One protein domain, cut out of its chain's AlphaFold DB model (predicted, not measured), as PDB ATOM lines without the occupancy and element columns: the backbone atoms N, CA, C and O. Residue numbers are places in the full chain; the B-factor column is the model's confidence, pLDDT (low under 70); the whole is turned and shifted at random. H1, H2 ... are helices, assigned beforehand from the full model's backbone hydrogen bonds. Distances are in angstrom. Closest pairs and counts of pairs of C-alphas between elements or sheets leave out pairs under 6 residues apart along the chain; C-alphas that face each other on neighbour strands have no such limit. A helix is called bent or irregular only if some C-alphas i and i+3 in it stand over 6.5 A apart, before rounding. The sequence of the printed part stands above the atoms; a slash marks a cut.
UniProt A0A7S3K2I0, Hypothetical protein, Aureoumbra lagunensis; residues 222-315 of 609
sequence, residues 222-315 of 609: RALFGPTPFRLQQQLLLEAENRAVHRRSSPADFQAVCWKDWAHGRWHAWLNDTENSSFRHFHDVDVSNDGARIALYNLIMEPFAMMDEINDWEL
ATOM      1  N   ARG A 222      62.575  51.025  -6.773       85.75
ATOM      2  CA  ARG A 222      62.117  52.249  -7.460       85.75
ATOM      3  C   ARG A 222      63.233  52.958  -8.220       85.75
ATOM      4  O   ARG A 222      62.985  53.465  -9.309       85.75
ATOM      5  N   ALA A 223      64.439  53.012  -7.659       81.25
ATOM      6  CA  ALA A 223      65.590  53.606  -8.333       81.25
ATOM      7  C   ALA A 223      66.036  52.766  -9.541       81.25
ATOM      8  O   ALA A 223      66.356  53.330 -10.583       81.25
ATOM      9  N   LEU A 224      66.010  51.435  -9.414       84.00
ATOM     10  CA  LEU A 224      66.443  50.509 -10.461       84.00
ATOM     11  C   LEU A 224      65.451  50.416 -11.629       84.00
ATOM     12  O   LEU A 224      65.848  50.519 -12.783       84.00
ATOM     13  N   PHE A 225      64.164  50.216 -11.337       87.94
ATOM     14  CA  PHE A 225      63.128  49.988 -12.353       87.94
ATOM     15  C   PHE A 225      62.354  51.255 -12.737       87.94
ATOM     16  O   PHE A 225      61.482  51.227 -13.608       87.94
ATOM     17  N   GLY A 226      62.655  52.375 -12.082       87.31
ATOM     18  CA  GLY A 226      61.925  53.620 -12.248       87.31
ATOM     19  C   GLY A 226      60.522  53.594 -11.622       87.31
ATOM     20  O   GLY A 226      60.112  52.636 -10.962       87.31
ATOM     21  N   PRO A 227      59.747  54.675 -11.810       87.50
ATOM     22  CA  PRO A 227      58.443  54.836 -11.169       87.50
ATOM     23  C   PRO A 227      57.305  54.075 -11.866       87.50
ATOM     24  O   PRO A 227      56.236  53.925 -11.276       87.50
ATOM     25  N   THR A 228      57.484  53.633 -13.113       90.75
ATOM     26  CA  THR A 228      56.391  53.117 -13.957       90.75
ATOM     27  C   THR A 228      55.685  51.887 -13.369       90.75
ATOM     28  O   THR A 228      54.458  51.930 -13.269       90.75
ATOM     29  N   PRO A 229      56.390  50.846 -12.874       93.31
ATOM     30  CA  PRO A 229      55.737  49.698 -12.232       93.31
ATOM     31  C   PRO A 229      54.896  50.098 -11.016       93.31
ATOM     32  O   PRO A 229      53.810  49.574 -10.784       93.31
ATOM     33  N   PHE A 230      55.362  51.087 -10.255       91.75
ATOM     34  CA  PHE A 230      54.660  51.580  -9.073       91.75
ATOM     35  C   PHE A 230      53.421  52.391  -9.445       91.75
ATOM     36  O   PHE A 230      52.430  52.338  -8.729       91.75
ATOM     37  N   ARG A 231      53.426  53.094 -10.585       91.38
ATOM     38  CA  ARG A 231      52.207  53.723 -11.120       91.38
ATOM     39  C   ARG A 231      51.159  52.683 -11.491       91.38
ATOM     40  O   ARG A 231      49.998  52.871 -11.140       91.38
ATOM     41  N   LEU A 232      51.571  51.581 -12.122       93.81
ATOM     42  CA  LEU A 232      50.673  50.456 -12.375       93.81
ATOM     43  C   LEU A 232      50.105  49.919 -11.057       93.81
ATOM     44  O   LEU A 232      48.897  49.755 -10.959       93.81
ATOM     45  N   GLN A 233      50.936  49.697 -10.033       95.06
ATOM     46  CA  GLN A 233      50.450  49.253  -8.721       95.06
ATOM     47  C   GLN A 233      49.360  50.188  -8.177       95.06
ATOM     48  O   GLN A 233      48.292  49.717  -7.802       95.06
ATOM     49  N   GLN A 234      49.594  51.505  -8.189       94.19
ATOM     50  CA  GLN A 234      48.604  52.493  -7.745       94.19
ATOM     51  C   GLN A 234      47.313  52.428  -8.572       94.19
ATOM     52  O   GLN A 234      46.220  52.448  -8.010       94.19
ATOM     53  N   GLN A 235      47.418  52.294  -9.897       93.62
ATOM     54  CA  GLN A 235      46.255  52.127 -10.771       93.62
ATOM     55  C   GLN A 235      45.474  50.849 -10.439       93.62
ATOM     56  O   GLN A 235      44.251  50.891 -10.329       93.62
ATOM     57  N   LEU A 236      46.161  49.724 -10.244       95.75
ATOM     58  CA  LEU A 236      45.529  48.455  -9.895       95.75
ATOM     59  C   LEU A 236      44.857  48.512  -8.521       95.75
ATOM     60  O   LEU A 236      43.784  47.941  -8.360       95.75
ATOM     61  N   LEU A 237      45.424  49.236  -7.553       95.56
ATOM     62  CA  LEU A 237      44.782  49.466  -6.254       95.56
ATOM     63  C   LEU A 237      43.496  50.293  -6.394       95.56
ATOM     64  O   LEU A 237      42.486  49.949  -5.786       95.56
ATOM     65  N   LEU A 238      43.492  51.330  -7.237       93.81
ATOM     66  CA  LEU A 238      42.279  52.105  -7.539       93.81
ATOM     67  C   LEU A 238      41.222  51.260  -8.264       93.81
ATOM     68  O   LEU A 238      40.029  51.346  -7.971       93.81
ATOM     69  N   GLU A 239      41.638  50.426  -9.218       94.31
ATOM     70  CA  GLU A 239      40.743  49.483  -9.893       94.31
ATOM     71  C   GLU A 239      40.185  48.440  -8.916       94.31
ATOM     72  O   GLU A 239      39.003  48.102  -9.000       94.31
ATOM     73  N   ALA A 240      40.997  47.974  -7.964       94.06
ATOM     74  CA  ALA A 240      40.566  47.072  -6.905       94.06
ATOM     75  C   ALA A 240      39.544  47.739  -5.975       94.06
ATOM     76  O   ALA A 240      38.497  47.143  -5.731       94.06
ATOM     77  N   GLU A 241      39.774  48.986  -5.542       92.44
ATOM     78  CA  GLU A 241      38.805  49.774  -4.760       92.44
ATOM     79  C   GLU A 241      37.459  49.883  -5.496       92.44
ATOM     80  O   GLU A 241      36.404  49.623  -4.919       92.44
ATOM     81  N   ASN A 242      37.489  50.199  -6.794       90.06
ATOM     82  CA  ASN A 242      36.282  50.341  -7.613       90.06
ATOM     83  C   ASN A 242      35.556  49.013  -7.865       90.06
ATOM     84  O   ASN A 242      34.332  48.986  -8.029       90.06
ATOM     85  N   ARG A 243      36.303  47.908  -7.941       91.12
ATOM     86  CA  ARG A 243      35.758  46.572  -8.191       91.12
ATOM     87  C   ARG A 243      35.236  45.915  -6.918       91.12
ATOM     88  O   ARG A 243      34.291  45.137  -7.010       91.12
ATOM     89  N   ALA A 244      35.838  46.199  -5.766       88.19
ATOM     90  CA  ALA A 244      35.494  45.579  -4.497       88.19
ATOM     91  C   ALA A 244      34.072  45.969  -4.070       88.19
ATOM     92  O   ALA A 244      33.792  47.087  -3.637       88.19
ATOM     93  N   VAL A 245      33.143  45.019  -4.178       84.62
ATOM     94  CA  VAL A 245      31.770  45.196  -3.707       84.62
ATOM     95  C   VAL A 245      31.599  44.475  -2.379       84.62
ATOM     96  O   VAL A 245      31.751  43.267  -2.278       84.62
ATOM     97  N   HIS A 246      31.144  45.178  -1.351       81.00
ATOM     98  CA  HIS A 246      30.884  44.581  -0.041       81.00
ATOM     99  C   HIS A 246      29.493  43.906   0.029       81.00
ATOM    100  O   HIS A 246      28.658  44.278   0.853       81.00
ATOM    101  N   ARG A 247      29.189  42.945  -0.866       82.31
ATOM    102  CA  ARG A 247      27.890  42.223  -0.908       82.31
ATOM    103  C   ARG A 247      28.038  40.715  -1.148       82.31
ATOM    104  O   ARG A 247      28.526  40.335  -2.201       82.31
ATOM    105  N   ARG A 248      27.478  39.883  -0.246       73.75
ATOM    106  CA  ARG A 248      27.657  38.403  -0.173       73.75
ATOM    107  C   ARG A 248      27.387  37.640  -1.458       73.75
ATOM    108  O   ARG A 248      27.991  36.607  -1.691       73.75
ATOM    109  N   SER A 249      26.417  38.098  -2.234       81.25
ATOM    110  CA  SER A 249      25.981  37.434  -3.459       81.25
ATOM    111  C   SER A 249      26.634  38.008  -4.715       81.25
ATOM    112  O   SER A 249      26.285  37.602  -5.821       81.25
ATOM    113  N   SER A 250      27.542  38.977  -4.574       83.19
ATOM    114  CA  SER A 250      28.217  39.590  -5.712       83.19
ATOM    115  C   SER A 250      29.366  38.699  -6.188       83.19
ATOM    116  O   SER A 250      30.195  38.309  -5.373       83.19
ATOM    117  N   PRO A 251      29.513  38.440  -7.497       74.94
ATOM    118  CA  PRO A 251      30.732  37.820  -8.025       74.94
ATOM    119  C   PRO A 251      31.964  38.733  -7.887       74.94
ATOM    120  O   PRO A 251      33.089  38.282  -8.050       74.94
ATOM    121  N   ALA A 252      31.753  40.021  -7.599       77.19
ATOM    122  CA  ALA A 252      32.796  40.995  -7.287       77.19
ATOM    123  C   ALA A 252      32.922  41.248  -5.771       77.19
ATOM    124  O   ALA A 252      33.343  42.327  -5.355       77.19
ATOM    125  N   ASP A 253      32.470  40.302  -4.941       86.25
ATOM    126  CA  ASP A 253      32.703  40.357  -3.499       86.25
ATOM    127  C   ASP A 253      34.205  40.347  -3.209       86.25
ATOM    128  O   ASP A 253      34.943  39.581  -3.827       86.25
ATOM    129  N   PHE A 254      34.659  41.168  -2.262       86.69
ATOM    130  CA  PHE A 254      36.076  41.230  -1.906       86.69
ATOM    131  C   PHE A 254      36.621  39.888  -1.403       86.69
ATOM    132  O   PHE A 254      37.811  39.635  -1.550       86.69
ATOM    133  N   GLN A 255      35.752  39.023  -0.866       87.88
ATOM    134  CA  GLN A 255      36.121  37.671  -0.431       87.88
ATOM    135  C   GLN A 255      36.119  36.637  -1.564       87.88
ATOM    136  O   GLN A 255      36.660  35.550  -1.401       87.88
ATOM    137  N   ALA A 256      35.463  36.933  -2.690       88.12
ATOM    138  CA  ALA A 256      35.322  36.000  -3.808       88.12
ATOM    139  C   ALA A 256      36.422  36.169  -4.867       88.12
ATOM    140  O   ALA A 256      36.648  35.269  -5.674       88.12
ATOM    141  N   VAL A 257      37.073  37.332  -4.898       92.06
ATOM    142  CA  VAL A 257      38.146  37.642  -5.843       92.06
ATOM    143  C   VAL A 257      39.486  37.265  -5.213       92.06
ATOM    144  O   VAL A 257      39.796  37.748  -4.132       92.06
ATOM    145  N   CYS A 258      40.284  36.452  -5.911       95.00
ATOM    146  CA  CYS A 258      41.711  36.300  -5.617       95.00
ATOM    147  C   CYS A 258      42.446  37.512  -6.205       95.00
ATOM    148  O   CYS A 258      42.673  37.598  -7.418       95.00
ATOM    149  N   TRP A 259      42.718  38.503  -5.364       95.50
ATOM    150  CA  TRP A 259      43.271  39.797  -5.743       95.50
ATOM    151  C   TRP A 259      44.686  39.673  -6.288       95.50
ATOM    152  O   TRP A 259      45.015  40.364  -7.253       95.50
ATOM    153  N   LYS A 260      45.505  38.775  -5.735       95.81
ATOM    154  CA  LYS A 260      46.860  38.507  -6.221       95.81
ATOM    155  C   LYS A 260      46.839  37.917  -7.626       95.81
ATOM    156  O   LYS A 260      47.557  38.414  -8.489       95.81
ATOM    157  N   ASP A 261      45.990  36.925  -7.888       96.62
ATOM    158  CA  ASP A 261      45.871  36.325  -9.226       96.62
ATOM    159  C   ASP A 261      45.305  37.324 -10.242       96.62
ATOM    160  O   ASP A 261      45.766  37.405 -11.385       96.62
ATOM    161  N   TRP A 262      44.332  38.132  -9.815       96.38
ATOM    162  CA  TRP A 262      43.782  39.215 -10.624       96.38
ATOM    163  C   TRP A 262      44.852  40.259 -10.986       96.38
ATOM    164  O   TRP A 262      44.999  40.610 -12.161       96.38
ATOM    165  N   ALA A 263      45.632  40.719 -10.004       97.12
ATOM    166  CA  ALA A 263      46.711  41.680 -10.205       97.12
ATOM    167  C   ALA A 263      47.847  41.091 -11.054       97.12
ATOM    168  O   ALA A 263      48.355  41.772 -11.945       97.12
ATOM    169  N   HIS A 264      48.187  39.816 -10.861       97.25
ATOM    170  CA  HIS A 264      49.151  39.084 -11.683       97.25
ATOM    171  C   HIS A 264      48.732  39.051 -13.157       97.25
ATOM    172  O   HIS A 264      49.535  39.365 -14.037       97.25
ATOM    173  N   GLY A 265      47.461  38.755 -13.446       97.38
ATOM    174  CA  GLY A 265      46.936  38.805 -14.811       97.38
ATOM    175  C   GLY A 265      47.069  40.195 -15.444       97.38
ATOM    176  O   GLY A 265      47.456  40.316 -16.608       97.38
ATOM    177  N   ARG A 266      46.808  41.260 -14.674       97.19
ATOM    178  CA  ARG A 266      46.957  42.647 -15.145       97.19
ATOM    179  C   ARG A 266      48.409  43.079 -15.314       97.19
ATOM    180  O   ARG A 266      48.706  43.786 -16.271       97.19
ATOM    181  N   TRP A 267      49.302  42.626 -14.444       96.38
ATOM    182  CA  TRP A 267      50.742  42.829 -14.573       96.38
ATOM    183  C   TRP A 267      51.272  42.256 -15.887       96.38
ATOM    184  O   TRP A 267      51.937  42.963 -16.640       96.38
ATOM    185  N   HIS A 268      50.903  41.015 -16.220       96.19
ATOM    186  CA  HIS A 268      51.294  40.398 -17.491       96.19
ATOM    187  C   HIS A 268      50.672  41.081 -18.703       96.19
ATOM    188  O   HIS A 268      51.343  41.231 -19.721       96.19
ATOM    189  N   ALA A 269      49.411  41.507 -18.613       96.69
ATOM    190  CA  ALA A 269      48.781  42.269 -19.688       96.69
ATOM    191  C   ALA A 269      49.524  43.593 -19.939       96.69
ATOM    192  O   ALA A 269      49.838  43.905 -21.083       96.69
ATOM    193  N   TRP A 270      49.873  44.321 -18.875       96.00
ATOM    194  CA  TRP A 270      50.620  45.576 -18.953       96.00
ATOM    195  C   TRP A 270      52.047  45.388 -19.490       96.00
ATOM    196  O   TRP A 270      52.471  46.144 -20.361       96.00
ATOM    197  N   LEU A 271      52.770  44.358 -19.034       94.38
ATOM    198  CA  LEU A 271      54.110  44.028 -19.539       94.38
ATOM    199  C   LEU A 271      54.110  43.683 -21.032       94.38
ATOM    200  O   LEU A 271      55.078  43.974 -21.733       94.38
ATOM    201  N   ASN A 272      53.050  43.033 -21.516       95.44
ATOM    202  CA  ASN A 272      52.919  42.646 -22.919       95.44
ATOM    203  C   ASN A 272      52.353  43.756 -23.814       95.44
ATOM    204  O   ASN A 272      52.313  43.572 -25.031       95.44
ATOM    205  N   ASP A 273      51.937  44.882 -23.240       95.62
ATOM    206  CA  ASP A 273      51.467  46.030 -23.999       95.62
ATOM    207  C   ASP A 273      52.611  46.636 -24.826       95.62
ATOM    208  O   ASP A 273      53.733  46.832 -24.347       95.62
ATOM    209  N   THR A 274      52.311  46.958 -26.081       94.88
ATOM    210  CA  THR A 274      53.230  47.631 -26.998       94.88
ATOM    211  C   THR A 274      53.721  48.974 -26.467       94.88
ATOM    212  O   THR A 274      54.864  49.335 -26.736       94.88
ATOM    213  N   GLU A 275      52.918  49.690 -25.675       92.56
ATOM    214  CA  GLU A 275      53.327  50.974 -25.090       92.56
ATOM    215  C   GLU A 275      54.436  50.820 -24.037       92.56
ATOM    216  O   GLU A 275      55.229  51.737 -23.823       92.56
ATOM    217  N   ASN A 276      54.548  49.641 -23.416       92.19
ATOM    218  CA  ASN A 276      55.544  49.351 -22.384       92.19
ATOM    219  C   ASN A 276      56.744  48.564 -22.924       92.19
ATOM    220  O   ASN A 276      57.549  48.066 -22.135       92.19
ATOM    221  N   SER A 277      56.915  48.470 -24.249       91.31
ATOM    222  CA  SER A 277      57.976  47.666 -24.870       91.31
ATOM    223  C   SER A 277      59.380  48.052 -24.396       91.31
ATOM    224  O   SER A 277      60.233  47.182 -24.249       91.31
ATOM    225  N   SER A 278      59.626  49.337 -24.115       88.81
ATOM    226  CA  SER A 278      60.903  49.815 -23.569       88.81
ATOM    227  C   SER A 278      61.154  49.305 -22.151       88.81
ATOM    228  O   SER A 278      62.253  48.841 -21.857       88.81
ATOM    229  N   PHE A 279      60.138  49.344 -21.281       91.25
ATOM    230  CA  PHE A 279      60.257  48.793 -19.931       91.25
ATOM    231  C   PHE A 279      60.400  47.275 -19.977       91.25
ATOM    232  O   PHE A 279      61.245  46.728 -19.282       91.25
ATOM    233  N   ARG A 280      59.616  46.602 -20.823       91.06
ATOM    234  CA  ARG A 280      59.720  45.161 -21.033       91.06
ATOM    235  C   ARG A 280      61.115  44.767 -21.502       91.06
ATOM    236  O   ARG A 280      61.673  43.827 -20.963       91.06
ATOM    237  N   HIS A 281      61.693  45.481 -22.468       88.94
ATOM    238  CA  HIS A 281      63.054  45.205 -22.927       88.94
ATOM    239  C   HIS A 281      64.069  45.354 -21.790       88.94
ATOM    240  O   HIS A 281      64.854  44.441 -21.557       88.94
ATOM    241  N   PHE A 282      63.979  46.444 -21.022       86.75
ATOM    242  CA  PHE A 282      64.833  46.653 -19.855       86.75
ATOM    243  C   PHE A 282      64.659  45.546 -18.800       86.75
ATOM    244  O   PHE A 282      65.632  44.984 -18.302       86.75
ATOM    245  N   HIS A 283      63.412  45.191 -18.492       88.06
ATOM    246  CA  HIS A 283      63.051  44.137 -17.550       88.06
ATOM    247  C   HIS A 283      63.512  42.749 -18.023       88.06
ATOM    248  O   HIS A 283      64.008  41.964 -17.224       88.06
ATOM    249  N   ASP A 284      63.368  42.420 -19.303       86.00
ATOM    250  CA  ASP A 284      63.620  41.073 -19.818       86.00
ATOM    251  C   ASP A 284      65.096  40.851 -20.190       86.00
ATOM    252  O   ASP A 284      65.597  39.740 -20.001       86.00
ATOM    253  N   VAL A 285      65.779  41.888 -20.694       77.56
ATOM    254  CA  VAL A 285      67.102  41.798 -21.339       77.56
ATOM    255  C   VAL A 285      68.197  42.528 -20.555       77.56
ATOM    256  O   VAL A 285      69.254  41.946 -20.320       77.56
ATOM    257  N   ASP A 286      67.964  43.778 -20.142       67.06
ATOM    258  CA  ASP A 286      69.029  44.619 -19.567       67.06
ATOM    259  C   ASP A 286      69.291  44.312 -18.089       67.06
ATOM    260  O   ASP A 286      70.436  44.305 -17.621       67.06
ATOM    261  N   VAL A 287      68.237  44.003 -17.331       68.00
ATOM    262  CA  VAL A 287      68.371  43.534 -15.953       68.00
ATOM    263  C   VAL A 287      68.736  42.052 -15.981       68.00
ATOM    264  O   VAL A 287      67.894  41.174 -15.829       68.00
ATOM    265  N   SER A 288      70.035  41.779 -16.123       62.19
ATOM    266  CA  SER A 288      70.651  40.435 -16.067       62.19
ATOM    267  C   SER A 288      70.438  39.669 -14.748       62.19
ATOM    268  O   SER A 288      70.988  38.585 -14.559       62.19
ATOM    269  N   ASN A 289      69.678  40.235 -13.813       79.44
ATOM    270  CA  ASN A 289      69.477  39.707 -12.481       79.44
ATOM    271  C   ASN A 289      68.016  39.302 -12.259       79.44
ATOM    272  O   ASN A 289      67.174  40.142 -11.932       79.44
ATOM    273  N   ASP A 290      67.740  38.004 -12.370       84.50
ATOM    274  CA  ASP A 290      66.427  37.401 -12.108       84.50
ATOM    275  C   ASP A 290      65.866  37.796 -10.743       84.50
ATOM    276  O   ASP A 290      64.680  38.112 -10.625       84.50
ATOM    277  N   GLY A 291      66.724  37.883  -9.732       84.62
ATOM    278  CA  GLY A 291      66.316  38.243  -8.386       84.62
ATOM    279  C   GLY A 291      65.771  39.658  -8.262       84.62
ATOM    280  O   GLY A 291      64.767  39.880  -7.588       84.62
ATOM    281  N   ALA A 292      66.326  40.627  -8.990       85.31
ATOM    282  CA  ALA A 292      65.768  41.979  -9.006       85.31
ATOM    283  C   ALA A 292      64.335  41.993  -9.567       85.31
ATOM    284  O   ALA A 292      63.477  42.723  -9.066       85.31
ATOM    285  N   ARG A 293      64.065  41.155 -10.574       88.94
ATOM    286  CA  ARG A 293      62.761  41.051 -11.250       88.94
ATOM    287  C   ARG A 293      61.717  40.395 -10.361       88.94
ATOM    288  O   ARG A 293      60.627  40.935 -10.194       88.94
ATOM    289  N   ILE A 294      62.072  39.273  -9.736       88.25
ATOM    290  CA  ILE A 294      61.186  38.574  -8.795       88.25
ATOM    291  C   ILE A 294      60.901  39.479  -7.588       88.25
ATOM    292  O   ILE A 294      59.759  39.573  -7.143       88.25
ATOM    293  N   ALA A 295      61.907  40.203  -7.082       86.94
ATOM    294  CA  ALA A 295      61.726  41.128  -5.967       86.94
ATOM    295  C   ALA A 295      60.793  42.293  -6.316       86.94
ATOM    296  O   ALA A 295      59.910  42.623  -5.525       86.94
ATOM    297  N   LEU A 296      60.951  42.887  -7.506       91.69
ATOM    298  CA  LEU A 296      60.023  43.899  -8.008       91.69
ATOM    299  C   LEU A 296      58.605  43.335  -8.084       91.69
ATOM    300  O   LEU A 296      57.686  43.937  -7.539       91.69
ATOM    301  N   TYR A 297      58.427  42.182  -8.727       93.25
ATOM    302  CA  TYR A 297      57.121  41.547  -8.868       93.25
ATOM    303  C   TYR A 297      56.458  41.309  -7.504       93.25
ATOM    304  O   TYR A 297      55.314  41.712  -7.296       93.25
ATOM    305  N   ASN A 298      57.188  40.746  -6.541       90.62
ATOM    306  CA  ASN A 298      56.666  40.495  -5.199       90.62
ATOM    307  C   ASN A 298      56.305  41.784  -4.459       90.62
ATOM    308  O   ASN A 298      55.272  41.826  -3.796       90.62
ATOM    309  N   LEU A 299      57.094  42.849  -4.616       90.88
ATOM    310  CA  LEU A 299      56.780  44.161  -4.050       90.88
ATOM    311  C   LEU A 299      55.511  44.771  -4.669       90.88
ATOM    312  O   LEU A 299      54.709  45.379  -3.963       90.88
ATOM    313  N   ILE A 300      55.308  44.607  -5.980       94.50
ATOM    314  CA  ILE A 300      54.097  45.078  -6.664       94.50
ATOM    315  C   ILE A 300      52.868  44.274  -6.217       94.50
ATOM    316  O   ILE A 300      51.797  44.854  -6.022       94.50
ATOM    317  N   MET A 301      53.028  42.964  -6.012       95.75
ATOM    318  CA  MET A 301      51.949  42.048  -5.629       95.75
ATOM    319  C   MET A 301      51.620  42.040  -4.134       95.75
ATOM    320  O   MET A 301      50.532  41.602  -3.765       95.75
ATOM    321  N   GLU A 302      52.520  42.526  -3.277       91.31
ATOM    322  CA  GLU A 302      52.367  42.549  -1.818       91.31
ATOM    323  C   GLU A 302      50.989  43.027  -1.328       91.31
ATOM    324  O   GLU A 302      50.357  42.272  -0.588       91.31
ATOM    325  N   PRO A 303      50.469  44.211  -1.716       93.75
ATOM    326  CA  PRO A 303      49.182  44.669  -1.198       93.75
ATOM    327  C   PRO A 303      48.038  43.719  -1.557       93.75
ATOM    328  O   PRO A 303      47.160  43.486  -0.735       93.75
ATOM    329  N   PHE A 304      48.064  43.126  -2.751       95.94
ATOM    330  CA  PHE A 304      47.038  42.184  -3.199       95.94
ATOM    331  C   PHE A 304      47.148  40.838  -2.479       95.94
ATOM    332  O   PHE A 304      46.135  40.252  -2.120       95.94
ATOM    333  N   ALA A 305      48.371  40.385  -2.192       92.00
ATOM    334  CA  ALA A 305      48.592  39.212  -1.355       92.00
ATOM    335  C   ALA A 305      48.068  39.434   0.075       92.00
ATOM    336  O   ALA A 305      47.412  38.556   0.624       92.00
ATOM    337  N   MET A 306      48.296  40.618   0.658       89.88
ATOM    338  CA  MET A 306      47.740  40.960   1.973       89.88
ATOM    339  C   MET A 306      46.207  41.063   1.943       89.88
ATOM    340  O   MET A 306      45.554  40.702   2.917       89.88
ATOM    341  N   MET A 307      45.615  41.538   0.838       93.56
ATOM    342  CA  MET A 307      44.158  41.553   0.656       93.56
ATOM    343  C   MET A 307      43.561  40.146   0.638       93.56
ATOM    344  O   MET A 307      42.518  39.930   1.253       93.56
ATOM    345  N   ASP A 308      44.218  39.202  -0.037       92.81
ATOM    346  CA  ASP A 308      43.792  37.802  -0.049       92.81
ATOM    347  C   ASP A 308      43.922  37.170   1.341       92.81
ATOM    348  O   ASP A 308      42.998  36.496   1.797       92.81
ATOM    349  N   GLU A 309      45.005  37.476   2.062       89.56
ATOM    350  CA  GLU A 309      45.259  36.962   3.413       89.56
ATOM    351  C   GLU A 309      44.147  37.335   4.412       89.56
ATOM    352  O   GLU A 309      43.851  36.555   5.315       89.56
ATOM    353  N   ILE A 310      43.474  38.485   4.251       89.69
ATOM    354  CA  ILE A 310      42.345  38.890   5.116       89.69
ATOM    355  C   ILE A 310      41.239  37.829   5.139       89.69
ATOM    356  O   ILE A 310      40.554  37.648   6.155       89.69
ATOM    357  N   ASN A 311      41.027  37.136   4.020       86.75
ATOM    358  CA  ASN A 311      40.002  36.104   3.946       86.75
ATOM    359  C   ASN A 311      40.326  34.947   4.895       86.75
ATOM    360  O   ASN A 311      39.417  34.476   5.586       86.75
ATOM    361  N   ASP A 312      41.613  34.633   5.038       86.19
ATOM    362  CA  ASP A 312      42.151  33.579   5.899       86.19
ATOM    363  C   ASP A 312      42.344  34.020   7.355       86.19
ATOM    364  O   ASP A 312      42.643  33.197   8.217       86.19
ATOM    365  N   TRP A 313      42.160  35.307   7.677       85.69
ATOM    366  CA  TRP A 313      42.231  35.754   9.067       85.69
ATOM    367  C   TRP A 313      41.106  35.109   9.881       85.69
ATOM    368  O   TRP A 313      39.919  35.422   9.714       85.69
ATOM    369  N   GLU A 314      41.495  34.221  10.789       84.81
ATOM    370  CA  GLU A 314      40.649  33.718  11.862       84.81
ATOM    371  C   GLU A 314      40.503  34.832  12.899       84.81
ATOM    372  O   GLU A 314      41.382  35.079  13.718       84.81
ATOM    373  N   LEU A 315      39.412  35.590  12.789       85.56
ATOM    374  CA  LEU A 315      39.069  36.613  13.766       85.56
ATOM    375  C   LEU A 315      38.267  35.948  14.876       85.56
ATOM    376  O   LEU A 315      37.080  35.658  14.691       85.56
TER     377      LEU A 315
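What this domain is: This is residues 222 to 315 of the 609 residues of the protein "Hypothetical protein" of Aureoumbra lagunensis (UniProt A0A7S3K2I0). Bent helix H5 runs along the helical hairpin of H2 and H3, H5b packing on H3; H4 makes a corner with H3, and loop 244 to 258 lies at the opposite end. The 94 printed residues include five named helices, H1 to H5 in order; all helix, 46 by 28 by 17 A, only just loose, close to compact, radius of gyration 15.0 A.

Where its parts are: H5, residues 290 to 312, one helix by its hydrogen bonds, is bent, C-alphas 300 and 303 being 7.4 A apart: its arms are H5a, residues 290 to 300, and H5b, residues 303 to 312, which ends at C-alpha 312 at (42.151, 33.579, 5.899). H3 is residues 259 to 271, 18.0 A; H2 is residues 228 to 243, 22.4 A; H4 is residues 274 to 286, irregular, C-alphas 275 and 278 being 7.8 A apart; H1 is residues 222 to 225, beginning at C-alpha 222 at (62.117, 52.249, -7.460).

How they stand to each other: H3, the hub, touches H5b, closest C-alphas Lys 260 and Phe 304, 4.8 A, opposite ways at a shallow 22 degrees. H2 touches H3, closest C-alphas Leu 236 and Ala 263, 6.9 A. H3 and H4 touch only at the corner, closest C-alphas Leu 271 and Arg 280, 5.9 A. H1 is near H5a. O i to N i+4 pairs are within hydrogen-bond range throughout H2, H3 and H5a, 7 of 9 in H4, 4 of 6 in H5b.

The domain as a whole: The farthest C-alphas, Ser 249 and Asp 286, are 46.5 A apart. The printed part has no cut; link H2 to H3 is long. Residues 286 to 288 have pLDDT under 70.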